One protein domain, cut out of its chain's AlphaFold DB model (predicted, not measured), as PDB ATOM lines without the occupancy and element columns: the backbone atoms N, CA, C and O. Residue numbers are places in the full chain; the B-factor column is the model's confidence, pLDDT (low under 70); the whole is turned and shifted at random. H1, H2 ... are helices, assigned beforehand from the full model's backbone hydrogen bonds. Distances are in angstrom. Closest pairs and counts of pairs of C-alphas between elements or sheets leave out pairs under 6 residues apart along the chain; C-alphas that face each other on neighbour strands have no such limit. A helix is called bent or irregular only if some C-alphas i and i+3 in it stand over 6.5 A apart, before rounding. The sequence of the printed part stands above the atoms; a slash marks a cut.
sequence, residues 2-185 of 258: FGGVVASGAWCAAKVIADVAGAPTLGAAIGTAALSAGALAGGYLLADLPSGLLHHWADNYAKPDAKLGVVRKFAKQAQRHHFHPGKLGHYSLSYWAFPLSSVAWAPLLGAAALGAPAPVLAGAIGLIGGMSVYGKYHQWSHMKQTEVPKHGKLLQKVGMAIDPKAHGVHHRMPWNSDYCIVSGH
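Overview. This is residues 2 to 185 of the 258 residues of the protein "TMEM189_B_dmain domain-containing protein" of bacterium SCN 62-11 (UniProt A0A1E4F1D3). An up-and-down bundle of four helices or arms, H1, H2, H5 and H6a, makes one end of this elongated model, with H6a in the middle of the other three. At the other end are shorter helices and loops: H3 and H4 meet about perpendicular, and the bent helix H6 runs out of the bundle into H6b, which makes a corner with H8 where the C-alphas of Ser 141 and Pro 164 come closest, with H7 nearby. The printed part has 184 residues with eight named helices, H1 to H8 in order along the chain, and no named strand; its class is all helix. It is compact, with a radius of gyration of the C-alphas of 18.0 A, and spans 58 by 37 by 27 A.

Along the chain. Begin with the longest helix, H6, residues 118 to 142, and find C-alpha 118 at (472.174, 363.571, 387.526). By its hydrogen bonds it was assigned as one helix, but it is bent, with C-alphas 132 and 135 7.8 A apart; its arms are H6a, residues 118 to 132, 20.5 A long, and H6b, residues 135 to 142. H1, residues 2 to 21, starts at (480.583, 353.670, 367.952) and covers 28.5 A. H2, residues 26 to 46, covers 29.7 A. H5, residues 93 to 113, covers 27.1 A; it is irregular, with C-alphas 96 and 99 7.2 A apart, and has a kink of 66 degrees near residue 100. The shorter ones are H3, residues 48 to 60, H4, residues 69 to 80, H7, residues 150 to 157, and H8, residues 164 to 170, ending at (467.621, 329.097, 379.012).

Arrangement. Look first at the hub, H6, which touches five other helices. H6a touches H2 the same way at a shallow tilt of 26 degrees, closest at the C-alphas of Ser 36 and Pro 119, 4.0 A. H5 and H6a form a helical hairpin at 16 degrees, closest at C-alphas 97 and 132, 4.5 A. H1 touches H6a at C-alphas 16 and 118, 4.6 A. H2 and H5 are apart. H3 and H6a only just touch, only at their ends, with 3 pairs of C-alphas within 8 A, closest at C-alphas 51 and 131, 6.6 A. H3 and H4 touch about perpendicular, at 88 degrees, closest at C-alphas 58 and 75, 5.5 A. H6b touches H8 at C-alphas 141 and 164, 4.1 A, and is close but not clearly touching H7, at C-alphas 140 and 152, 7.0 A. In H1, H2, H3, H4, H6a, H6b and H7 every O i to N i+4 pair is within hydrogen-bond range; H5 has 10 of 17, and H8 has 1 of 3 beside 3 of 4 O i to N i+3 pairs.

Size, cuts and confidence. The two C-alphas farthest apart are those of Thr 25 and Asp 65, 60.1 A. The printed part has no cut, and the link from H4 to H5 is long, 12 residues. Residues 2 to 4 and 98 to 102 are under 70 in pLDDT; the mean of the printed part is 89.8.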
ATOM      1  N   PHE A   2     480.225 354.066 366.568       62.59
ATOM      2  CA  PHE A   2     480.583 353.670 367.952       62.59
ATOM      3  C   PHE A   2     481.277 354.795 368.747       62.59
ATOM      4  O   PHE A   2     480.977 354.999 369.916       62.59
ATOM      5  N   GLY A   3     482.111 355.612 368.090       65.25
ATOM      6  CA  GLY A   3     482.673 356.823 368.705       65.25
ATOM      7  C   GLY A   3     481.616 357.835 369.175       65.25
ATOM      8  O   GLY A   3     481.817 358.477 370.195       65.25
ATOM      9  N   GLY A   4     480.462 357.920 368.501       67.31
ATOM     10  CA  GLY A   4     479.351 358.785 368.914       67.31
ATOM     11  C   GLY A   4     478.664 358.282 370.183       67.31
ATOM     12  O   GLY A   4     478.353 359.072 371.062       67.31
ATOM     13  N   VAL A   5     478.509 356.963 370.323       70.56
ATOM     14  CA  VAL A   5     478.009 356.319 371.550       70.56
ATOM     15  C   VAL A   5     478.937 356.594 372.734       70.56
ATOM     16  O   VAL A   5     478.484 357.031 373.788       70.56
ATOM     17  N   VAL A   6     480.243 356.395 372.539       74.12
ATOM     18  CA  VAL A   6     481.253 356.645 373.576       74.12
ATOM     19  C   VAL A   6     481.283 358.124 373.964       74.12
ATOM     20  O   VAL A   6     481.258 358.433 375.151       74.12
ATOM     21  N   ALA A   7     481.262 359.034 372.987       76.94
ATOM     22  CA  ALA A   7     481.210 360.472 373.243       76.94
ATOM     23  C   ALA A   7     479.924 360.884 373.982       76.94
ATOM     24  O   ALA A   7     479.982 361.686 374.909       76.94
ATOM     25  N   SER A   8     478.781 360.288 373.626       76.12
ATOM     26  CA  SER A   8     477.490 360.550 374.277       76.12
ATOM     27  C   SER A   8     477.489 360.120 375.739       76.12
ATOM     28  O   SER A   8     477.090 360.887 376.615       76.12
ATOM     29  N   GLY A   9     477.980 358.909 376.009       79.94
ATOM     30  CA  GLY A   9     478.140 358.406 377.369       79.94
ATOM     31  C   GLY A   9     479.112 359.254 378.184       79.94
ATOM     32  O   GLY A   9     478.798 359.610 379.316       79.94
ATOM     33  N   ALA A  10     480.249 359.639 377.596       84.81
ATOM     34  CA  ALA A  10     481.236 360.493 378.248       84.81
ATOM     35  C   ALA A  10     480.667 361.875 378.599       84.81
ATOM     36  O   ALA A  10     480.864 362.345 379.716       84.81
ATOM     37  N   TRP A  11     479.913 362.500 377.690       83.88
ATOM     38  CA  TRP A  11     479.254 363.781 377.946       83.88
ATOM     39  C   TRP A  11     478.240 363.690 379.089       83.88
ATOM     40  O   TRP A  11     478.267 364.493 380.021       83.88
ATOM     41  N   CYS A  12     477.366 362.682 379.059       85.38
ATOM     42  CA  CYS A  12     476.354 362.514 380.101       85.38
ATOM     43  C   CYS A  12     476.997 362.189 381.458       85.38
ATOM     44  O   CYS A  12     476.567 362.715 382.480       85.38
ATOM     45  N   ALA A  13     478.068 361.389 381.472       88.19
ATOM     46  CA  ALA A  13     478.852 361.138 382.677       88.19
ATOM     47  C   ALA A  13     479.532 362.418 383.197       88.19
ATOM     48  O   ALA A  13     479.499 362.678 384.397       88.19
ATOM     49  N   ALA A  14     480.086 363.250 382.311       90.00
ATOM     50  CA  ALA A  14     480.667 364.538 382.686       90.00
ATOM     51  C   ALA A  14     479.621 365.474 383.306       90.00
ATOM     52  O   ALA A  14     479.914 366.132 384.300       90.00
ATOM     53  N   LYS A  15     478.385 365.480 382.789       89.38
ATOM     54  CA  LYS A  15     477.276 366.238 383.383       89.38
ATOM     55  C   LYS A  15     476.928 365.747 384.791       89.38
ATOM     56  O   LYS A  15     476.784 366.569 385.689       89.38
ATOM     57  N   VAL A  16     476.857 364.430 385.002       90.19
ATOM     58  CA  VAL A  16     476.649 363.837 386.338       90.19
ATOM     59  C   VAL A  16     477.756 364.268 387.305       90.19
ATOM     60  O   VAL A  16     477.468 364.670 388.429       90.19
ATOM     61  N   ILE A  17     479.017 364.231 386.867       92.25
ATOM     62  CA  ILE A  17     480.168 364.662 387.677       92.25
ATOM     63  C   ILE A  17     480.082 366.158 387.995       92.25
ATOM     64  O   ILE A  17     480.302 366.548 389.140       92.25
ATOM     65  N   ALA A  18     479.736 366.989 387.010       92.38
ATOM     66  CA  ALA A  18     479.582 368.428 387.192       92.38
ATOM     67  C   ALA A  18     478.474 368.766 388.200       92.38
ATOM     68  O   ALA A  18     478.673 369.636 389.041       92.38
ATOM     69  N   ASP A  19     477.350 368.046 388.177       90.38
ATOM     70  CA  ASP A  19     476.249 368.247 389.128       90.38
ATOM     71  C   ASP A  19     476.629 367.852 390.558       90.38
ATOM     72  O   ASP A  19     476.249 368.528 391.511       90.38
ATOM     73  N   VAL A  20     477.416 366.784 390.721       92.12
ATOM     74  CA  VAL A  20     477.961 366.396 392.031       92.12
ATOM     75  C   VAL A  20     478.956 367.444 392.533       92.12
ATOM     76  O   VAL A  20     478.900 367.831 393.699       92.12
ATOM     77  N   ALA A  21     479.853 367.920 391.664       93.44
ATOM     78  CA  ALA A  21     480.879 368.901 392.017       93.44
ATOM     79  C   ALA A  21     480.306 370.303 392.285       93.44
ATOM     80  O   ALA A  21     480.838 371.032 393.117       93.44
ATOM     81  N   GLY A  22     479.226 370.675 391.595       93.06
ATOM     82  CA  GLY A  22     478.539 371.959 391.742       93.06
ATOM     83  C   GLY A  22     477.508 371.999 392.871       93.06
ATOM     84  O   GLY A  22     476.797 372.995 393.004       93.06
ATOM     85  N   ALA A  23     477.380 370.933 393.666       94.12
ATOM     86  CA  ALA A  23     476.410 370.883 394.749       94.12
ATOM     87  C   ALA A  23     476.723 371.936 395.839       94.12
ATOM     88  O   ALA A  23     477.881 372.117 396.215       94.12
ATOM     89  N   PRO A  24     475.701 372.604 396.410       95.19
ATOM     90  CA  PRO A  24     475.892 373.757 397.299       95.19
ATOM     91  C   PRO A  24     476.473 373.392 398.672       95.19
ATOM     92  O   PRO A  24     476.901 374.266 399.422       95.19
ATOM     93  N   THR A  25     476.452 372.108 399.036       97.19
ATOM     94  CA  THR A  25     477.000 371.594 400.291       97.19
ATOM     95  C   THR A  25     477.611 370.216 400.071       97.19
ATOM     96  O   THR A  25     477.206 369.480 399.167       97.19
ATOM     97  N   LEU A  26     478.524 369.815 400.960       95.69
ATOM     98  CA  LEU A  26     479.073 368.458 400.967       95.69
ATOM     99  C   LEU A  26     477.971 367.392 401.119       95.69
ATOM    100  O   LEU A  26     478.017 366.362 400.454       95.69
ATOM    101  N   GLY A  27     476.952 367.653 401.944       96.94
ATOM    102  CA  GLY A  27     475.814 366.742 402.111       96.94
ATOM    103  C   GLY A  27     475.020 366.550 400.815       96.94
ATOM    104  O   GLY A  27     474.705 365.418 400.447       96.94
ATOM    105  N   ALA A  28     474.757 367.635 400.080       94.94
ATOM    106  CA  ALA A  28     474.088 367.574 398.780       94.94
ATOM    107  C   ALA A  28     474.941 366.863 397.713       94.94
ATOM    108  O   ALA A  28     474.397 366.105 396.905       94.94
ATOM    109  N   ALA A  29     476.265 367.054 397.742       95.56
ATOM    110  CA  ALA A  29     477.196 366.353 396.859       95.56
ATOM    111  C   ALA A  29     477.151 364.836 397.105       95.56
ATOM    112  O   ALA A  29     476.936 364.060 396.173       95.56
ATOM    113  N   ILE A  30     477.274 364.416 398.371       96.62
ATOM    114  CA  ILE A  30     477.215 363.003 398.776       96.62
ATOM    115  C   ILE A  30     475.861 362.392 398.405       96.62
ATOM    116  O   ILE A  30     475.821 361.312 397.815       96.62
ATOM    117  N   GLY A  31     474.756 363.086 398.695       96.50
ATOM    118  CA  GLY A  31     473.409 362.624 398.357       96.50
ATOM    119  C   GLY A  31     473.221 362.420 396.853       96.50
ATOM    120  O   GLY A  31     472.779 361.356 396.420       96.50
ATOM    121  N   THR A  32     473.624 363.402 396.042       94.88
ATOM    122  CA  THR A  32     473.542 363.319 394.573       94.88
ATOM    123  C   THR A  32     474.410 362.193 394.020       94.88
ATOM    124  O   THR A  32     473.957 361.441 393.153       94.88
ATOM    125  N   ALA A  33     475.630 362.027 394.534       95.25
ATOM    126  CA  ALA A  33     476.531 360.955 394.125       95.25
ATOM    127  C   ALA A  33     475.956 359.571 394.462       95.25
ATOM    128  O   ALA A  33     475.923 358.693 393.599       95.25
ATOM    129  N   ALA A  34     475.445 359.387 395.683       96.81
ATOM    130  CA  ALA A  34     474.856 358.126 396.127       96.81
ATOM    131  C   ALA A  34     473.609 357.756 395.307       96.81
ATOM    132  O   ALA A  34     473.498 356.627 394.828       96.81
ATOM    133  N   LEU A  35     472.705 358.717 395.080       97.44
ATOM    134  CA  LEU A  35     471.523 358.520 394.238       97.44
ATOM    135  C   LEU A  35     471.903 358.187 392.795       97.44
ATOM    136  O   LEU A  35     471.312 357.291 392.201       97.44
ATOM    137  N   SER A  36     472.904 358.869 392.240       97.00
ATOM    138  CA  SER A  36     473.373 358.611 390.876       97.00
ATOM    139  C   SER A  36     474.011 357.230 390.743       97.00
ATOM    140  O   SER A  36     473.722 356.517 389.786       97.00
ATOM    141  N   ALA A  37     474.819 356.806 391.717       96.69
ATOM    142  CA  ALA A  37     475.398 355.465 391.741       96.69
ATOM    143  C   ALA A  37     474.316 354.378 391.853       96.69
ATOM    144  O   ALA A  37     474.337 353.401 391.101       96.69
ATOM    145  N   GLY A  38     473.335 354.573 392.741       98.06
ATOM    146  CA  GLY A  38     472.185 353.679 392.875       98.06
ATOM    147  C   GLY A  38     471.352 353.607 391.595       98.06
ATOM    148  O   GLY A  38     471.006 352.515 391.145       98.06
ATOM    149  N   ALA A  39     471.085 354.750 390.962       98.00
ATOM    150  CA  ALA A  39     470.347 354.816 389.707       98.00
ATOM    151  C   ALA A  39     471.104 354.133 388.562       98.00
ATOM    152  O   ALA A  39     470.500 353.358 387.830       98.00
ATOM    153  N   LEU A  40     472.419 354.346 388.440       97.12
ATOM    154  CA  LEU A  40     473.268 353.666 387.458       97.12
ATOM    155  C   LEU A  40     473.190 352.142 387.603       97.12
ATOM    156  O   LEU A  40     472.947 351.441 386.619       97.12
ATOM    157  N   ALA A  41     473.354 351.634 388.826       97.38
ATOM    158  CA  ALA A  41     473.254 350.206 389.114       97.38
ATOM    159  C   ALA A  41     471.843 349.662 388.833       97.38
ATOM    160  O   ALA A  41     471.697 348.616 388.201       97.38
ATOM    161  N   GLY A  42     470.802 350.394 389.240       98.06
ATOM    162  CA  GLY A  42     469.406 350.041 388.985       98.06
ATOM    163  C   GLY A  42     469.060 350.026 387.496       98.06
ATOM    164  O   GLY A  42     468.412 349.096 387.027       98.06
ATOM    165  N   GLY A  43     469.541 351.006 386.731       97.38
ATOM    166  CA  GLY A  43     469.389 351.065 385.280       97.38
ATOM    167  C   GLY A  43     470.094 349.905 384.584       97.38
ATOM    168  O   GLY A  43     469.518 349.275 383.702       97.38
ATOM    169  N   TYR A  44     471.311 349.570 385.019       97.31
ATOM    170  CA  TYR A  44     472.044 348.416 384.505       97.31
ATOM    171  C   TYR A  44     471.318 347.096 384.781       97.31
ATOM    172  O   TYR A  44     471.157 346.286 383.872       97.31
ATOM    173  N   LEU A  45     470.824 346.897 386.007       97.88
ATOM    174  CA  LEU A  45     470.005 345.735 386.351       97.88
ATOM    175  C   LEU A  45     468.724 345.694 385.510       97.88
ATOM    176  O   LEU A  45     468.354 344.643 384.996       97.88
ATOM    177  N   LEU A  46     468.071 346.843 385.318       97.06
ATOM    178  CA  LEU A  46     466.870 346.955 384.495       97.06
ATOM    179  C   LEU A  46     467.133 346.587 383.031       97.06
ATOM    180  O   LEU A  46     466.201 346.129 382.381       97.06
ATOM    181  N   ALA A  47     468.367 346.711 382.523       96.06
ATOM    182  CA  ALA A  47     468.733 346.309 381.162       96.06
ATOM    183  C   ALA A  47     468.524 344.813 380.883       96.06
ATOM    184  O   ALA A  47     468.346 344.427 379.724       96.06
ATOM    185  N   ASP A  48     468.461 343.970 381.918       97.38
ATOM    186  CA  ASP A  48     468.073 342.570 381.757       97.38
ATOM    187  C   ASP A  48     466.694 342.438 381.102       97.38
ATOM    188  O   ASP A  48     466.542 341.640 380.176       97.38
ATOM    189  N   LEU A  49     465.699 343.229 381.520       97.00
ATOM    190  CA  LEU A  49     464.327 343.108 381.023       97.00
ATOM    191  C   LEU A  49     464.212 343.357 379.504       97.00
ATOM    192  O   LEU A  49     463.750 342.452 378.812       97.00
ATOM    193  N   PRO A  50     464.646 344.501 378.934       94.94
ATOM    194  CA  PRO A  50     464.618 344.705 377.490       94.94
ATOM    195  C   PRO A  50     465.521 343.724 376.735       94.94
ATOM    196  O   PRO A  50     465.162 343.332 375.626       94.94
ATOM    197  N   SER A  51     466.637 343.262 377.321       95.62
ATOM    198  CA  SER A  51     467.440 342.198 376.700       95.62
ATOM    199  C   SER A  51     466.651 340.892 376.587       95.62
ATOM    200  O   SER A  51     466.657 340.265 375.532       95.62
ATOM    201  N   GLY A  52     465.903 340.532 377.636       96.88
ATOM    202  CA  GLY A  52     465.053 339.349 377.662       96.88
ATOM    203  C   GLY A  52     463.844 339.472 376.743       96.88
ATOM    204  O   GLY A  52     463.514 338.514 376.060       96.88
ATOM    205  N   LEU A  53     463.213 340.646 376.659       96.31
ATOM    206  CA  LEU A  53     462.107 340.894 375.728       96.31
ATOM    207  C   LEU A  53     462.560 340.754 374.270       96.31
ATOM    208  O   LEU A  53     461.870 340.124 373.471       96.31
ATOM    209  N   LEU A  54     463.726 341.313 373.926       93.38
ATOM    210  CA  LEU A  54     464.302 341.178 372.590       93.38
ATOM    211  C   LEU A  54     464.659 339.722 372.281       93.38
ATOM    212  O   LEU A  54     464.393 339.260 371.174       93.38
ATOM    213  N   HIS A  55     465.248 339.015 373.245       95.19
ATOM    214  CA  HIS A  55     465.620 337.611 373.103       95.19
ATOM    215  C   HIS A  55     464.383 336.717 372.932       95.19
ATOM    216  O   HIS A  55     464.273 336.021 371.928       95.19
ATOM    217  N   HIS A  56     463.385 336.855 373.814       96.62
ATOM    218  CA  HIS A  56     462.082 336.188 373.703       96.62
ATOM    219  C   HIS A  56     461.441 336.432 372.339       96.62
ATOM    220  O   HIS A  56     460.982 335.488 371.695       96.62
ATOM    221  N   TRP A  57     461.445 337.683 371.867       95.31
ATOM    222  CA  TRP A  57     460.902 338.016 370.556       95.31
ATOM    223  C   TRP A  57     461.664 337.344 369.411       95.31
ATOM    224  O   TRP A  57     461.040 336.831 368.475       95.31
ATOM    225  N   ALA A  58     462.996 337.331 369.492       92.38
ATOM    226  CA  ALA A  58     463.859 336.699 368.503       92.38
ATOM    227  C   ALA A  58     463.566 335.202 368.372       92.38
ATOM    228  O   ALA A  58     463.556 334.684 367.255       92.38
ATOM    229  N   ASP A  59     463.293 334.544 369.495       91.88
ATOM    230  CA  ASP A  59     463.076 333.102 369.561       91.88
ATOM    231  C   ASP A  59     461.663 332.701 369.154       91.88
ATOM    232  O   ASP A  59     461.467 331.674 368.509       91.88
ATOM    233  N   ASN A  60     460.672 333.513 369.522       92.88
ATOM    234  CA  ASN A  60     459.271 333.119 369.422       92.88
ATOM    235  C   ASN A  60     458.531 333.716 368.227       92.88
ATOM    236  O   ASN A  60     457.577 333.107 367.744       92.88
ATOM    237  N   TYR A  61     458.925 334.904 367.767       93.62
ATOM    238  CA  TYR A  61     458.141 335.663 366.791       93.62
ATOM    239  C   TYR A  61     458.935 336.053 365.546       93.62
ATOM    240  O   TYR A  61     458.350 336.127 364.463       93.62
ATOM    241  N   ALA A  62     460.244 336.289 365.659       91.75
ATOM    242  CA  ALA A  62     461.063 336.610 364.497       91.75
ATOM    243  C   ALA A  62     461.138 335.408 363.539       91.75
ATOM    244  O   ALA A  62     461.312 334.265 363.962       91.75
ATOM    245  N   LYS A  63     460.991 335.654 362.231       89.44
ATOM    246  CA  LYS A  63     460.895 334.580 361.231       89.44
ATOM    247  C   LYS A  63     462.155 334.470 360.347       89.44
ATOM    248  O   LYS A  63     462.668 335.495 359.887       89.44
ATOM    249  N   PRO A  64     462.666 333.248 360.080       86.44
ATOM    250  CA  PRO A  64     463.858 333.006 359.246       86.44
ATOM    251  C   PRO A  64     463.710 333.389 357.781       86.44
ATOM    252  O   PRO A  64     464.700 333.474 357.057       86.44
ATOM    253  N   ASP A  65     462.482 333.526 357.323       88.00
ATOM    254  CA  ASP A  65     462.094 333.842 355.957       88.00
ATOM    255  C   ASP A  65     461.608 335.294 355.833       88.00
ATOM    256  O   ASP A  65     461.178 335.712 354.760       88.00
ATOM    257  N   ALA A  66     461.738 336.096 356.902       89.44
ATOM    258  CA  ALA A  66     461.360 337.501 356.896       89.44
ATOM    259  C   ALA A  66     461.965 338.239 355.686       89.44
ATOM    260  O   ALA A  66     463.161 338.136 355.390       89.44
ATOM    261  N   LYS A  67     461.127 339.025 354.995       91.25
ATOM    262  CA  LYS A  67     461.537 339.802 353.810       91.25
ATOM    263  C   LYS A  67     462.643 340.804 354.143       91.25
ATOM    264  O   LYS A  67     463.570 340.998 353.360       91.25
ATOM    265  N   LEU A  68     462.563 341.415 355.326       90.25
ATOM    266  CA  LEU A  68     463.562 342.358 355.805       90.25
ATOM    267  C   LEU A  68     464.833 341.612 356.240       90.25
ATOM    268  O   LEU A  68     464.851 340.910 357.253       90.25
ATOM    269  N   GLY A  69     465.919 341.797 355.483       87.06
ATOM    270  CA  GLY A  69     467.156 341.024 355.634       87.06
ATOM    271  C   GLY A  69     467.792 341.080 357.028       87.06
ATOM    272  O   GLY A  69     468.338 340.073 357.480       87.06
ATOM    273  N   VAL A  70     467.685 342.213 357.736       84.06
ATOM    274  CA  VAL A  70     468.206 342.347 359.109       84.06
ATOM    275  C   VAL A  70     467.426 341.486 360.106       84.06
ATOM    276  O   VAL A  70     468.046 340.779 360.897       84.06
ATOM    277  N   VAL A  71     466.091 341.453 360.011       87.00
ATOM    278  CA  VAL A  71     465.236 340.608 360.863       87.00
ATOM    279  C   VAL A  71     465.503 339.140 360.575       87.00
ATOM    280  O   VAL A  71     465.735 338.370 361.498       87.00
ATOM    281  N   ARG A  72     465.573 338.762 359.294       88.31
ATOM    282  CA  ARG A  72     465.921 337.399 358.884       88.31
ATOM    283  C   ARG A  72     467.266 336.947 359.450       88.31
ATOM    284  O   ARG A  72     467.377 335.839 359.969       88.31
ATOM    285  N   LYS A  73     468.303 337.783 359.327       85.75
ATOM    286  CA  LYS A  73     469.646 337.467 359.833       85.75
ATOM    287  C   LYS A  73     469.629 337.300 361.353       85.75
ATOM    288  O   LYS A  73     470.197 336.333 361.852       85.75
ATOM    289  N   PHE A  74     468.964 338.213 362.058       85.19
ATOM    290  CA  PHE A  74     468.836 338.173 363.510       85.19
ATOM    291  C   PHE A  74     468.065 336.932 363.981       85.19
ATOM    292  O   PHE A  74     468.584 336.198 364.812       85.19
ATOM    293  N   ALA A  75     466.913 336.624 363.376       88.25
ATOM    294  CA  ALA A  75     466.118 335.430 363.678       88.25
ATOM    295  C   ALA A  75     466.927 334.141 363.479       88.25
ATOM    296  O   ALA A  75     466.978 333.292 364.362       88.25
ATOM    297  N   LYS A  76     467.631 334.008 362.345       86.38
ATOM    298  CA  LYS A  76     468.486 332.839 362.089       86.38
ATOM    299  C   LYS A  76     469.609 332.714 363.115       86.38
ATOM    300  O   LYS A  76     469.907 331.604 363.539       86.38
ATOM    301  N   GLN A  77     470.242 333.820 363.503       85.25
ATOM    302  CA  GLN A  77     471.310 333.807 364.505       85.25
ATOM    303  C   GLN A  77     470.775 333.430 365.897       85.25
ATOM    304  O   GLN A  77     471.331 332.535 366.533       85.25
ATOM    305  N   ALA A  78     469.684 334.066 366.326       86.31
ATOM    306  CA  ALA A  78     469.033 333.827 367.610       86.31
ATOM    307  C   ALA A  78     468.424 332.423 367.710       86.31
ATOM    308  O   ALA A  78     468.537 331.783 368.732       86.31
ATOM    309  N   GLN A  79     467.891 331.836 366.647       87.56
ATOM    310  CA  GLN A  79     467.256 330.516 366.789       87.56
ATOM    311  C   GLN A  79     468.231 329.362 366.541       87.56
ATOM    312  O   GLN A  79     468.161 328.320 367.188       87.56
ATOM    313  N   ARG A  80     469.218 329.537 365.651       84.94
ATOM    314  CA  ARG A  80     470.209 328.485 365.363       84.94
ATOM    315  C   ARG A  80     471.104 328.165 366.558       84.94
ATOM    316  O   ARG A  80     471.555 327.022 366.684       84.94
ATOM    317  N   HIS A  81     471.418 329.158 367.390       89.81
ATOM    318  CA  HIS A  81     472.396 328.978 368.460       89.81
ATOM    319  C   HIS A  81     471.892 328.065 369.586       89.81
ATOM    320  O   HIS A  81     472.708 327.397 370.206       89.81
ATOM    321  N   HIS A  82     470.580 327.909 369.769       87.81
ATOM    322  CA  HIS A  82     470.004 326.915 370.686       87.81
ATOM    323  C   HIS A  82     470.404 325.470 370.351       87.81
ATOM    324  O   HIS A  82     470.475 324.607 371.223       87.81
ATOM    325  N   PHE A  83     470.706 325.202 369.079       80.81
ATOM    326  CA  PHE A  83     471.142 323.888 368.591       80.81
ATOM    327  C   PHE A  83     472.651 323.778 368.478       80.81
ATOM    328  O   PHE A  83     473.232 322.713 368.674       80.81
ATOM    329  N   HIS A  84     473.289 324.898 368.154       82.12
ATOM    330  CA  HIS A  84     474.727 324.986 367.979       82.12
ATOM    331  C   HIS A  84     475.279 326.142 368.816       82.12
ATOM    332  O   HIS A  84     475.697 327.147 368.235       82.12
ATOM    333  N   PRO A  85     475.323 326.015 370.158       80.75
ATOM    334  CA  PRO A  85     475.688 327.125 371.042       80.75
ATOM    335  C   PRO A  85     477.062 327.717 370.705       80.75
ATOM    336  O   PRO A  85     477.231 328.929 370.622       80.75
ATOM    337  N   GLY A  86     478.030 326.861 370.360       75.69
ATOM    338  CA  GLY A  86     479.370 327.283 369.938       75.69
ATOM    339  C   GLY A  86     479.447 327.983 368.571       75.69
ATOM    340  O   GLY A  86     480.527 328.413 368.182       75.69
ATOM    341  N   LYS A  87     478.339 328.098 367.823       73.94
ATOM    342  CA  LYS A  87     478.279 328.730 366.489       73.94
ATOM    343  C   LYS A  87     477.567 330.092 366.484       73.94
ATOM    344  O   LYS A  87     477.269 330.595 365.403       73.94
ATOM    345  N   LEU A  88     477.331 330.726 367.642       77.50
ATOM    346  CA  LEU A  88     476.744 332.081 367.713       77.50
ATOM    347  C   LEU A  88     477.603 333.150 366.987       77.50
ATOM    348  O   LEU A  88     477.092 334.203 366.600       77.50
ATOM    349  N   GLY A  89     478.882 332.845 366.732       72.12
ATOM    350  CA  GLY A  89     479.832 333.664 365.977       72.12
ATOM    351  C   GLY A  89     480.692 334.566 366.867       72.12
ATOM    352  O   GLY A  89     480.340 334.865 368.005       72.12
ATOM    353  N   HIS A  90     481.844 335.005 366.351       80.69
ATOM    354  CA  HIS A  90     482.771 335.893 367.064       80.69
ATOM    355  C   HIS A  90     482.624 337.335 366.579       80.69
ATOM    356  O   HIS A  90     483.444 337.844 365.821       80.69
ATOM    357  N   TYR A  91     481.572 338.006 367.035       85.56
ATOM    358  CA  TYR A  91     481.311 339.391 366.672       85.56
ATOM    359  C   TYR A  91     481.980 340.378 367.645       85.56
ATOM    360  O   TYR A  91     482.268 340.084 368.820       85.56
ATOM    361  N   SER A  92     482.277 341.571 367.131       85.44
ATOM    362  CA  SER A  92     482.791 342.689 367.921       85.44
ATOM    363  C   SER A  92     481.693 343.279 368.810       85.44
ATOM    364  O   SER A  92     480.502 343.110 368.553       85.44
ATOM    365  N   LEU A  93     482.081 344.030 369.844       82.94
ATOM    366  CA  LEU A  93     481.119 344.810 370.628       82.94
ATOM    367  C   LEU A  93     480.366 345.815 369.742       82.94
ATOM    368  O   LEU A  93     479.161 345.985 369.884       82.94
ATOM    369  N   SER A  94     481.065 346.434 368.787       79.94
ATOM    370  CA  SER A  94     480.463 347.387 367.857       79.94
ATOM    371  C   SER A  94     479.352 346.765 367.013       79.94
ATOM    372  O   SER A  94     478.348 347.429 366.797       79.94
ATOM    373  N   TYR A  95     479.490 345.504 366.591       83.38
ATOM    374  CA  TYR A  95     478.439 344.788 365.863       83.38
ATOM    375  C   TYR A  95     477.151 344.677 366.687       83.38
ATOM    376  O   TYR A  95     476.072 344.970 366.181       83.38
ATOM    377  N   TRP A  96     477.274 344.297 367.962       79.25
ATOM    378  CA  TRP A  96     476.128 344.104 368.852       79.25
ATOM    379  C   TRP A  96     475.503 345.414 369.335       79.25
ATOM    380  O   TRP A  96     474.284 345.491 369.472       79.25
ATOM    381  N   ALA A  97     476.316 346.450 369.543       75.25
ATOM    382  CA  ALA A  97     475.839 347.767 369.945       75.25
ATOM    383  C   ALA A  97     475.066 348.467 368.809       75.25
ATOM    384  O   ALA A  97     474.030 349.086 369.044       75.25
ATOM    385  N   PHE A  98     475.534 348.334 367.562       66.19
ATOM    386  CA  PHE A  98     475.132 349.174 366.427       66.19
ATOM    387  C   PHE A  98     473.615 349.371 366.203       66.19
ATOM    388  O   PHE A  98     473.232 350.524 365.997       66.19
ATOM    389  N   PRO A  99     472.737 348.347 366.252       65.25
ATOM    390  CA  PRO A  99     471.330 348.531 365.883       65.25
ATOM    391  C   PRO A  99     470.487 349.230 366.961       65.25
ATOM    392  O   PRO A  99     469.539 349.930 366.625       65.25
ATOM    393  N   LEU A 100     470.813 349.044 368.246       62.53
ATOM    394  CA  LEU A 100     469.995 349.510 369.378       62.53
ATOM    395  C   LEU A 100     470.627 350.690 370.119       62.53
ATOM    396  O   LEU A 100     469.917 351.582 370.577       62.53
ATOM    397  N   SER A 101     471.960 350.745 370.205       63.47
ATOM    398  CA  SER A 101     472.634 351.836 370.905       63.47
ATOM    399  C   SER A 101     472.545 353.139 370.106       63.47
ATOM    400  O   SER A 101     472.268 354.191 370.667       63.47
ATOM    401  N   SER A 102     472.736 353.096 368.784       62.94
ATOM    402  CA  SER A 102     472.828 354.304 367.943       62.94
ATOM    403  C   SER A 102     471.598 355.220 368.023       62.94
ATOM    404  O   SER A 102     471.757 356.438 367.971       62.94
ATOM    405  N   VAL A 103     470.404 354.656 368.223       72.44
ATOM    406  CA  VAL A 103     469.148 355.404 368.399       72.44
ATOM    407  C   VAL A 103     468.869 355.799 369.851       72.44
ATOM    408  O   VAL A 103     468.315 356.867 370.089       72.44
ATOM    409  N   ALA A 104     469.270 354.985 370.831       80.12
ATOM    410  CA  ALA A 104     468.971 355.235 372.244       80.12
ATOM    411  C   ALA A 104     469.847 356.334 372.874       80.12
ATOM    412  O   ALA A 104     469.411 357.017 373.799       80.12
ATOM    413  N   TRP A 105     471.069 356.542 372.367       80.81
ATOM    414  CA  TRP A 105     471.989 357.550 372.912       80.81
ATOM    415  C   TRP A 105     471.609 358.998 372.556       80.81
ATOM    416  O   TRP A 105     471.936 359.908 373.315       80.81
ATOM    417  N   ALA A 106     470.891 359.234 371.451       82.62
ATOM    418  CA  ALA A 106     470.504 360.588 371.039       82.62
ATOM    419  C   ALA A 106     469.474 361.254 371.983       82.62
ATOM    420  O   ALA A 106     469.719 362.385 372.405       82.62
ATOM    421  N   PRO A 107     468.381 360.586 372.410       83.38
ATOM    422  CA  PRO A 107     467.497 361.115 373.450       83.38
ATOM    423  C   PRO A 107     468.214 361.394 374.772       83.38
ATOM    424  O   PRO A 107     467.914 362.389 375.427       83.38
ATOM    425  N   LEU A 108     469.186 360.558 375.153       86.75
ATOM    426  CA  LEU A 108     469.962 360.768 376.375       86.75
ATOM    427  C   LEU A 108     470.829 362.036 376.288       86.75
ATOM    428  O   LEU A 108     470.850 362.825 377.231       86.75
ATOM    429  N   LEU A 109     471.477 362.279 375.144       85.94
ATOM    430  CA  LEU A 109     472.176 363.541 374.886       85.94
ATOM    431  C   LEU A 109     471.237 364.747 374.992       85.94
ATOM    432  O   LEU A 109     471.581 365.734 375.639       85.94
ATOM    433  N   GLY A 110     470.050 364.653 374.386       86.75
ATOM    434  CA  GLY A 110     469.026 365.694 374.469       86.75
ATOM    435  C   GLY A 110     468.599 365.967 375.912       86.75
ATOM    436  O   GLY A 110     468.589 367.115 376.340       86.75
ATOM    437  N   ALA A 111     468.335 364.920 376.697       87.62
ATOM    438  CA  ALA A 111     467.994 365.046 378.112       87.62
ATOM    439  C   ALA A 111     469.116 365.720 378.921       87.62
ATOM    440  O   ALA A 111     468.841 366.594 379.741       87.62
ATOM    441  N   ALA A 112     470.379 365.363 378.667       87.81
ATOM    442  CA  ALA A 112     471.521 366.000 379.321       87.81
ATOM    443  C   ALA A 112     471.637 367.488 378.953       87.81
ATOM    444  O   ALA A 112     471.857 368.320 379.833       87.81
ATOM    445  N   ALA A 113     471.444 367.831 377.674       88.31
ATOM    446  CA  ALA A 113     471.459 369.212 377.189       88.31
ATOM    447  C   ALA A 113     470.305 370.057 377.760       88.31
ATOM    448  O   ALA A 113     470.482 371.244 378.012       88.31
ATOM    449  N   LEU A 114     469.149 369.438 378.017       91.69
ATOM    450  CA  LEU A 114     467.985 370.068 378.646       91.69
ATOM    451  C   LEU A 114     468.067 370.113 380.185       91.69
ATOM    452  O   LEU A 114     467.114 370.535 380.834       91.69
ATOM    453  N   GLY A 115     469.187 369.692 380.780       89.00
ATOM    454  CA  GLY A 115     469.411 369.800 382.222       89.00
ATOM    455  C   GLY A 115     468.716 368.724 383.058       89.00
ATOM    456  O   GLY A 115     468.377 368.981 384.212       89.00
ATOM    457  N   ALA A 116     468.506 367.522 382.512       92.50
ATOM    458  CA  ALA A 116     467.965 366.408 383.288       92.50
ATOM    459  C   ALA A 116     468.814 366.127 384.552       92.50
ATOM    460  O   ALA A 116     470.044 366.222 384.492       92.50
ATOM    461  N   PRO A 117     468.188 365.745 385.686       92.69
ATOM    462  CA  PRO A 117     468.908 365.506 386.935       92.69
ATOM    463  C   PRO A 117     469.957 364.393 386.822       92.69
ATOM    464  O   PRO A 117     469.713 363.365 386.184       92.69
ATOM    465  N   ALA A 118     471.081 364.544 387.528       93.06
ATOM    466  CA  ALA A 118     472.174 363.571 387.526       93.06
ATOM    467  C   ALA A 118     471.737 362.111 387.788       93.06
ATOM    468  O   ALA A 118     472.144 361.242 387.013       93.06
ATOM    469  N   PRO A 119     470.850 361.798 388.760       95.44
ATOM    470  CA  PRO A 119     470.391 360.421 388.945       95.44
ATOM    471  C   PRO A 119     469.607 359.859 387.752       95.44
ATOM    472  O   PRO A 119     469.741 358.681 387.428       95.44
ATOM    473  N   VAL A 120     468.828 360.694 387.054       94.31
ATOM    474  CA  VAL A 120     468.075 360.282 385.856       94.31
ATOM    475  C   VAL A 120     469.039 359.941 384.722       94.31
ATOM    476  O   VAL A 120     468.923 358.878 384.110       94.31
ATOM    477  N   LEU A 121     470.025 360.810 384.480       93.69
ATOM    478  CA  LEU A 121     471.071 360.565 383.488       93.69
ATOM    479  C   LEU A 121     471.869 359.301 383.826       93.69
ATOM    480  O   LEU A 121     472.084 358.468 382.950       93.69
ATOM    481  N   ALA A 122     472.249 359.117 385.091       95.31
ATOM    482  CA  ALA A 122     472.983 357.944 385.549       95.31
ATOM    483  C   ALA A 122     472.192 356.643 385.331       95.31
ATOM    484  O   ALA A 122     472.733 355.679 384.788       95.31
ATOM    485  N   GLY A 123     470.898 356.624 385.662       95.81
ATOM    486  CA  GLY A 123     470.034 355.472 385.394       95.81
ATOM    487  C   GLY A 123     469.898 355.154 383.907       95.81
ATOM    488  O   GLY A 123     470.033 353.996 383.504       95.81
ATOM    489  N   ALA A 124     469.716 356.175 383.069       92.94
ATOM    490  CA  ALA A 124     469.664 355.999 381.621       92.94
ATOM    491  C   ALA A 124     470.999 355.490 381.045       92.94
ATOM    492  O   ALA A 124     470.990 354.605 380.189       92.94
ATOM    493  N   ILE A 125     472.142 355.976 381.548       92.31
ATOM    494  CA  ILE A 125     473.475 355.457 381.198       92.31
ATOM    495  C   ILE A 125     473.574 353.968 381.544       92.31
ATOM    496  O   ILE A 125     474.047 353.190 380.719       92.31
ATOM    497  N   GLY A 126     473.115 353.557 382.729       94.31
ATOM    498  CA  GLY A 126     473.137 352.154 383.152       94.31
ATOM    499  C   GLY A 126     472.323 351.261 382.219       94.31
ATOM    500  O   GLY A 126     472.828 350.253 381.722       94.31
ATOM    501  N   LEU A 127     471.093 351.680 381.919       93.81
ATOM    502  CA  LEU A 127     470.164 350.954 381.054       93.81
ATOM    503  C   LEU A 127     470.682 350.827 379.616       93.81
ATOM    504  O   LEU A 127     470.787 349.724 379.074       93.81
ATOM    505  N   ILE A 128     471.023 351.956 378.991       90.81
ATOM    506  CA  ILE A 128     471.476 351.993 377.597       90.81
ATOM    507  C   ILE A 128     472.865 351.353 377.474       90.81
ATOM    508  O   ILE A 128     473.145 350.655 376.496       90.81
ATOM    509  N   GLY A 129     473.726 351.537 378.477       90.56
ATOM    510  CA  GLY A 129     475.028 350.886 378.579       90.56
ATOM    511  C   GLY A 129     474.904 349.363 378.612       90.56
ATOM    512  O   GLY A 129     475.515 348.696 377.776       90.56
ATOM    513  N   GLY A 130     474.054 348.816 379.489       92.69
ATOM    514  CA  GLY A 130     473.755 347.379 379.550       92.69
ATOM    515  C   GLY A 130     473.222 346.834 378.219       92.69
ATOM    516  O   GLY A 130     473.741 345.856 377.674       92.69
ATOM    517  N   MET A 131     472.271 347.544 377.606       91.19
ATOM    518  CA  MET A 131     471.747 347.206 376.275       91.19
ATOM    519  C   MET A 131     472.748 347.399 375.131       91.19
ATOM    520  O   MET A 131     472.517 346.903 374.035       91.19
ATOM    521  N   SER A 132     473.871 348.081 375.345       88.88
ATOM    522  CA  SER A 132     474.937 348.182 374.341       88.88
ATOM    523  C   SER A 132     475.884 346.975 374.384       88.88
ATOM    524  O   SER A 132     476.578 346.710 373.404       88.88
ATOM    525  N   VAL A 133     475.910 346.229 375.497       91.25
ATOM    526  CA  VAL A 133     476.833 345.100 375.723       91.25
ATOM    527  C   VAL A 133     476.161 343.722 375.720       91.25
ATOM    528  O   VAL A 133     476.875 342.727 375.602       91.25
ATOM    529  N   TYR A 134     474.822 343.645 375.774       92.25
ATOM    530  CA  TYR A 134     474.050 342.390 375.880       92.25
ATOM    531  C   TYR A 134     474.532 341.280 374.928       92.25
ATOM    532  O   TYR A 134     474.831 340.171 375.361       92.25
ATOM    533  N   GLY A 135     474.698 341.581 373.633       91.31
ATOM    534  CA  GLY A 135     475.099 340.586 372.637       91.31
ATOM    535  C   GLY A 135     476.530 340.087 372.838       91.31
ATOM    536  O   GLY A 135     476.837 338.930 372.555       91.31
ATOM    537  N   LYS A 136     477.417 340.927 373.392       93.50
ATOM    538  CA  LYS A 136     478.786 340.516 373.712       93.50
ATOM    539  C   LYS A 136     478.834 339.617 374.943       93.50
ATOM    540  O   LYS A 136     479.597 338.653 374.942       93.50
ATOM    541  N   TYR A 137     478.024 339.907 375.956       96.06
ATOM    542  CA  TYR A 137     477.907 339.064 377.146       96.06
ATOM    543  C   TYR A 137     477.286 337.709 376.812       96.06
ATOM    544  O   TYR A 137     477.871 336.684 377.152       96.06
ATOM    545  N   HIS A 138     476.214 337.699 376.017       95.44
ATOM    546  CA  HIS A 138     475.632 336.482 375.452       95.44
ATOM    547  C   HIS A 138     476.656 335.663 374.640       95.44
ATOM    548  O   HIS A 138     476.770 334.446 374.775       95.44
ATOM    549  N   GLN A 139     477.487 336.320 373.828       94.19
ATOM    550  CA  GLN A 139     478.560 335.626 373.119       94.19
ATOM    551  C   GLN A 139     479.568 334.978 374.080       94.19
ATOM    552  O   GLN A 139     479.972 333.835 373.871       94.19
ATOM    553  N   TRP A 140     479.973 335.673 375.145       95.88
ATOM    554  CA  TRP A 140     480.884 335.112 376.144       95.88
ATOM    555  C   TRP A 140     480.280 333.958 376.948       95.88
ATOM    556  O   TRP A 140     481.040 333.089 377.374       95.88
ATOM    557  N   SER A 141     478.957 333.895 377.139       95.56
ATOM    558  CA  SER A 141     478.317 332.738 377.786       95.56
ATOM    559  C   SER A 141     478.341 331.472 376.924       95.56
ATOM    560  O   SER A 141     478.179 330.379 377.458       95.56
ATOM    561  N   HIS A 142     478.604 331.597 375.619       95.06
ATOM    562  CA  HIS A 142     478.718 330.469 374.688       95.06
ATOM    563  C   HIS A 142     480.139 330.069 374.307       95.06
ATOM    564  O   HIS A 142     480.361 328.957 373.826       95.06
ATOM    565  N   MET A 143     481.105 330.961 374.506       93.19
ATOM    566  CA  MET A 143     482.506 330.680 374.214       93.19
ATOM    567  C   MET A 143     483.098 329.701 375.228       93.19
ATOM    568  O   MET A 143     482.726 329.688 376.408       93.19
ATOM    569  N   LYS A 144     484.100 328.920 374.799       92.31
ATOM    570  CA  LYS A 144     484.912 328.177 375.764       92.31
ATOM    571  C   LYS A 144     485.572 329.186 376.687       92.31
ATOM    572  O   LYS A 144     486.091 330.210 376.245       92.31
ATOM    573  N   GLN A 145     485.622 328.875 377.977       93.00
ATOM    574  CA  GLN A 145     486.231 329.786 378.942       93.00
ATOM    575  C   GLN A 145     487.710 330.049 378.627       93.00
ATOM    576  O   GLN A 145     488.214 331.113 378.944       93.00
ATOM    577  N   THR A 146     488.426 329.172 377.927       94.12
ATOM    578  CA  THR A 146     489.792 329.461 377.447       94.12
ATOM    579  C   THR A 146     489.866 330.608 376.429       94.12
ATOM    580  O   THR A 146     490.903 331.252 376.336       94.12
ATOM    581  N   GLU A 147     488.777 330.902 375.717       93.19
ATOM    582  CA  GLU A 147     488.697 331.897 374.636       93.19
ATOM    583  C   GLU A 147     488.095 333.235 375.097       93.19
ATOM    584  O   GLU A 147     488.246 334.259 374.427       93.19
ATOM    585  N   VAL A 148     487.397 333.257 376.237       94.75
ATOM    586  CA  VAL A 148     486.858 334.493 376.820       94.75
ATOM    587  C   VAL A 148     488.021 335.356 377.335       94.75
ATOM    588  O   VAL A 148     488.879 334.858 378.072       94.75
ATOM    589  N   PRO A 149     488.088 336.659 376.998       95.44
ATOM    590  CA  PRO A 149     489.147 337.532 377.493       95.44
ATOM    591  C   PRO A 149     489.088 337.678 379.022       95.44
ATOM    592  O   PRO A 149     488.022 337.572 379.628       95.44
ATOM    593  N   LYS A 150     490.229 337.979 379.660       97.31
ATOM    594  CA  LYS A 150     490.346 338.067 381.133       97.31
ATOM    595  C   LYS A 150     489.292 338.985 381.772       97.31
ATOM    596  O   LYS A 150     488.711 338.619 382.787       97.31
ATOM    597  N   HIS A 151     489.012 340.137 381.159       96.31
ATOM    598  CA  HIS A 151     487.989 341.061 381.652       96.31
ATOM    599  C   HIS A 151     486.570 340.485 381.524       96.31
ATOM    600  O   HIS A 151     485.764 340.675 382.423       96.31
ATOM    601  N   GLY A 152     486.270 339.733 380.459       96.62
ATOM    602  CA  GLY A 152     484.975 339.070 380.294       96.62
ATOM    603  C   GLY A 152     484.739 338.019 381.375       96.62
ATOM    604  O   GLY A 152     483.682 338.006 381.996       96.62
ATOM    605  N   LYS A 153     485.765 337.221 381.696       97.44
ATOM    606  CA  LYS A 153     485.716 336.270 382.821       97.44
ATOM    607  C   LYS A 153     485.489 336.963 384.154       97.44
ATOM    608  O   LYS A 153     484.730 336.466 384.977       97.44
ATOM    609  N   LEU A 154     486.172 338.087 384.380       97.75
ATOM    610  CA  LEU A 154     485.995 338.869 385.597       97.75
ATOM    611  C   LEU A 154     484.553 339.370 385.702       97.75
ATOM    612  O   LEU A 154     483.935 339.160 386.737       97.75
ATOM    613  N   LEU A 155     484.012 339.949 384.625       98.06
ATOM    614  CA  LEU A 155     482.628 340.425 384.566       98.06
ATOM    615  C   LEU A 155     481.617 339.299 384.812       98.06
ATOM    616  O   LEU A 155     480.665 339.510 385.555       98.06
ATOM    617  N   GLN A 156     481.848 338.103 384.262       97.88
ATOM    618  CA  GLN A 156     481.030 336.920 384.555       97.88
ATOM    619  C   GLN A 156     481.136 336.509 386.028       97.88
ATOM    620  O   GLN A 156     480.132 336.259 386.685       97.88
ATOM    621  N   LYS A 157     482.354 336.495 386.583       97.38
ATOM    622  CA  LYS A 157     482.604 336.116 387.980       97.38
ATOM    623  C   LYS A 157     481.929 337.057 388.981       97.38
ATOM    624  O   LYS A 157     481.473 336.588 390.018       97.38
ATOM    625  N   VAL A 158     481.887 338.361 388.697       97.25
ATOM    626  CA  VAL A 158     481.255 339.360 389.580       97.25
ATOM    627  C   VAL A 158     479.765 339.577 389.287       97.25
ATOM    628  O   VAL A 158     479.156 340.446 389.896       97.25
ATOM    629  N   GLY A 159     479.174 338.810 388.362       96.69
ATOM    630  CA  GLY A 159     477.748 338.890 388.025       96.69
ATOM    631  C   GLY A 159     477.356 340.065 387.126       96.69
ATOM    632  O   GLY A 159     476.179 340.283 386.885       96.69
ATOM    633  N   MET A 160     478.313 340.823 386.587       97.69
ATOM    634  CA  MET A 160     477.996 341.904 385.650       97.69
ATOM    635  C   MET A 160     477.618 341.364 384.269       97.69
ATOM    636  O   MET A 160     476.692 341.880 383.653       97.69
ATOM    637  N   ALA A 161     478.316 340.339 383.784       98.19
ATOM    638  CA  ALA A 161     477.982 339.662 382.535       98.19
ATOM    639  C   ALA A 161     477.350 338.300 382.831       98.19
ATOM    640  O   ALA A 161     477.799 337.606 383.741       98.19
ATOM    641  N   ILE A 162     476.366 337.895 382.031       97.88
ATOM    642  CA  ILE A 162     475.739 336.579 382.151       97.88
ATOM    643  C   ILE A 162     476.797 335.468 382.079       97.88
ATOM    644  O   ILE A 162     477.638 335.412 381.168       97.88
ATOM    645  N   ASP A 163     476.778 334.578 383.068       94.50
ATOM    646  CA  ASP A 163     477.690 333.444 383.117       94.50
ATOM    647  C   ASP A 163     477.157 332.255 382.283       94.50
ATOM    648  O   ASP A 163     475.941 332.110 382.098       94.50
ATOM    649  N   PRO A 164     478.037 331.365 381.784       95.19
ATOM    650  CA  PRO A 164     477.628 330.235 380.948       95.19
ATOM    651  C   PRO A 164     476.623 329.288 381.612       95.19
ATOM    652  O   PRO A 164     475.779 328.710 380.930       95.19
ATOM    653  N   LYS A 165     476.707 329.092 382.933       94.81
ATOM    654  CA  LYS A 165     475.830 328.172 383.664       94.81
ATOM    655  C   LYS A 165     474.441 328.772 383.839       94.81
ATOM    656  O   LYS A 165     473.472 328.041 383.649       94.81
ATOM    657  N   ALA A 166     474.337 330.059 384.180       94.75
ATOM    658  CA  ALA A 166     473.046 330.744 384.244       94.75
ATOM    659  C   ALA A 166     472.367 330.760 382.873       94.75
ATOM    660  O   ALA A 166     471.233 330.302 382.750       94.75
ATOM    661  N   HIS A 167     473.082 331.169 381.822       96.44
ATOM    662  CA  HIS A 167     472.518 331.157 380.473       96.44
ATOM    663  C   HIS A 167     472.185 329.739 379.977       96.44
ATOM    664  O   HIS A 167     471.209 329.525 379.265       96.44
ATOM    665  N   GLY A 168     472.945 328.731 380.407       93.44
ATOM    666  CA  GLY A 168     472.668 327.329 380.100       93.44
ATOM    667  C   GLY A 168     471.317 326.815 380.620       93.44
ATOM    668  O   GLY A 168     470.879 325.750 380.184       93.44
ATOM    669  N   VAL A 169     470.647 327.531 381.533       92.25
ATOM    670  CA  VAL A 169     469.267 327.212 381.939       92.25
ATOM    671  C   VAL A 169     468.289 327.532 380.811       92.25
ATOM    672  O   VAL A 169     467.493 326.659 380.472       92.25
ATOM    673  N   HIS A 170     468.421 328.699 380.174       94.31
ATOM    674  CA  HIS A 170     467.621 329.097 379.012       94.31
ATOM    675  C   HIS A 170     467.746 328.094 377.858       94.31
ATOM    676  O   HIS A 170     466.760 327.738 377.224       94.31
ATOM    677  N   HIS A 171     468.951 327.558 377.637       90.12
ATOM    678  CA  HIS A 171     469.229 326.565 376.586       90.12
ATOM    679  C   HIS A 171     468.546 325.207 376.789       90.12
ATOM    680  O   HIS A 171     468.633 324.332 375.923       90.12
ATOM    681  N   ARG A 172     467.862 325.001 377.918       84.38
ATOM    682  CA  ARG A 172     467.033 323.816 378.130       84.38
ATOM    683  C   ARG A 172     465.737 323.978 377.361       84.38
ATOM    684  O   ARG A 172     465.055 324.994 377.461       84.38
ATOM    685  N   MET A 173     465.363 322.936 376.631       75.25
ATOM    686  CA  MET A 173     464.082 322.962 375.944       75.25
ATOM    687  C   MET A 173     462.940 323.053 376.949       75.25
ATOM    688  O   MET A 173     463.023 322.462 378.033       75.25
ATOM    689  N   PRO A 174     461.890 323.804 376.593       77.19
ATOM    690  CA  PRO A 174     461.587 324.360 375.269       77.19
ATOM    691  C   PRO A 174     462.017 325.830 375.052       77.19
ATOM    692  O   PRO A 174     461.316 326.558 374.357       77.19
ATOM    693  N   TRP A 175     463.144 326.282 375.630       86.56
ATOM    694  CA  TRP A 175     463.676 327.660 375.515       86.56
ATOM    695  C   TRP A 175     462.651 328.730 375.888       86.56
ATOM    696  O   TRP A 175     462.427 329.693 375.158       86.56
ATOM    697  N   ASN A 176     461.982 328.521 377.019       89.00
ATOM    698  CA  ASN A 176     460.824 329.299 377.461       89.00
ATOM    699  C   ASN A 176     461.041 330.082 378.768       89.00
ATOM    700  O   ASN A 176     460.084 330.543 379.390       89.00
ATOM    701  N   SER A 177     462.286 330.177 379.224       92.50
ATOM    702  CA  SER A 177     462.673 330.798 380.496       92.50
ATOM    703  C   SER A 177     464.055 331.436 380.386       92.50
ATOM    704  O   SER A 177     464.746 331.254 379.385       92.50
ATOM    705  N   ASP A 178     464.438 332.215 381.400       96.12
ATOM    706  CA  ASP A 178     465.781 332.791 381.552       96.12
ATOM    707  C   ASP A 178     466.298 333.635 380.357       96.12
ATOM    708  O   ASP A 178     467.487 333.636 380.031       96.12
ATOM    709  N   TYR A 179     465.415 334.389 379.696       97.50
ATOM    710  CA  TYR A 179     465.760 335.139 378.483       97.50
ATOM    711  C   TYR A 179     466.732 336.315 378.685       97.50
ATOM    712  O   TYR A 179     467.317 336.777 377.705       97.50
ATOM    713  N   CYS A 180     466.911 336.840 379.901       98.06
ATOM    714  CA  CYS A 180     467.780 337.994 380.148       98.06
ATOM    715  C   CYS A 180     469.260 337.616 379.996       98.06
ATOM    716  O   CYS A 180     469.745 336.683 380.640       98.06
ATOM    717  N   ILE A 181     469.981 338.378 379.168       96.69
ATOM    718  CA  ILE A 181     471.344 338.050 378.707       96.69
ATOM    719  C   ILE A 181     472.374 339.160 378.954       96.69
ATOM    720  O   ILE A 181     473.512 339.053 378.497       96.69
ATOM    721  N   VAL A 182     472.012 340.224 379.684       97.25
ATOM    722  CA  VAL A 182     472.999 341.198 380.178       97.25
ATOM    723  C   VAL A 182     473.705 340.607 381.397       97.25
ATOM    724  O   VAL A 182     474.826 340.121 381.272       97.25
ATOM    725  N   SER A 183     473.037 340.583 382.548       97.81
ATOM    726  CA  SER A 183     473.538 339.977 383.788       97.81
ATOM    727  C   SER A 183     472.804 338.680 384.139       97.81
ATOM    728  O   SER A 183     473.393 337.768 384.714       97.81
ATOM    729  N   GLY A 184     471.525 338.575 383.759       97.81
ATOM    730  CA  GLY A 184     470.648 337.452 384.100       97.81
ATOM    731  C   GLY A 184     470.058 337.505 385.507       97.81
ATOM    732  O   GLY A 184     469.358 336.576 385.911       97.81
ATOM    733  N   HIS A 185     470.312 338.567 386.269       98.06
ATOM    734  CA  HIS A 185     469.786 338.738 387.617       98.06
ATOM    735  C   HIS A 185     468.257 338.789 387.662       98.06
ATOM    736  O   HIS A 185     467.672 338.285 388.623       98.06
TER     737      HIS A 185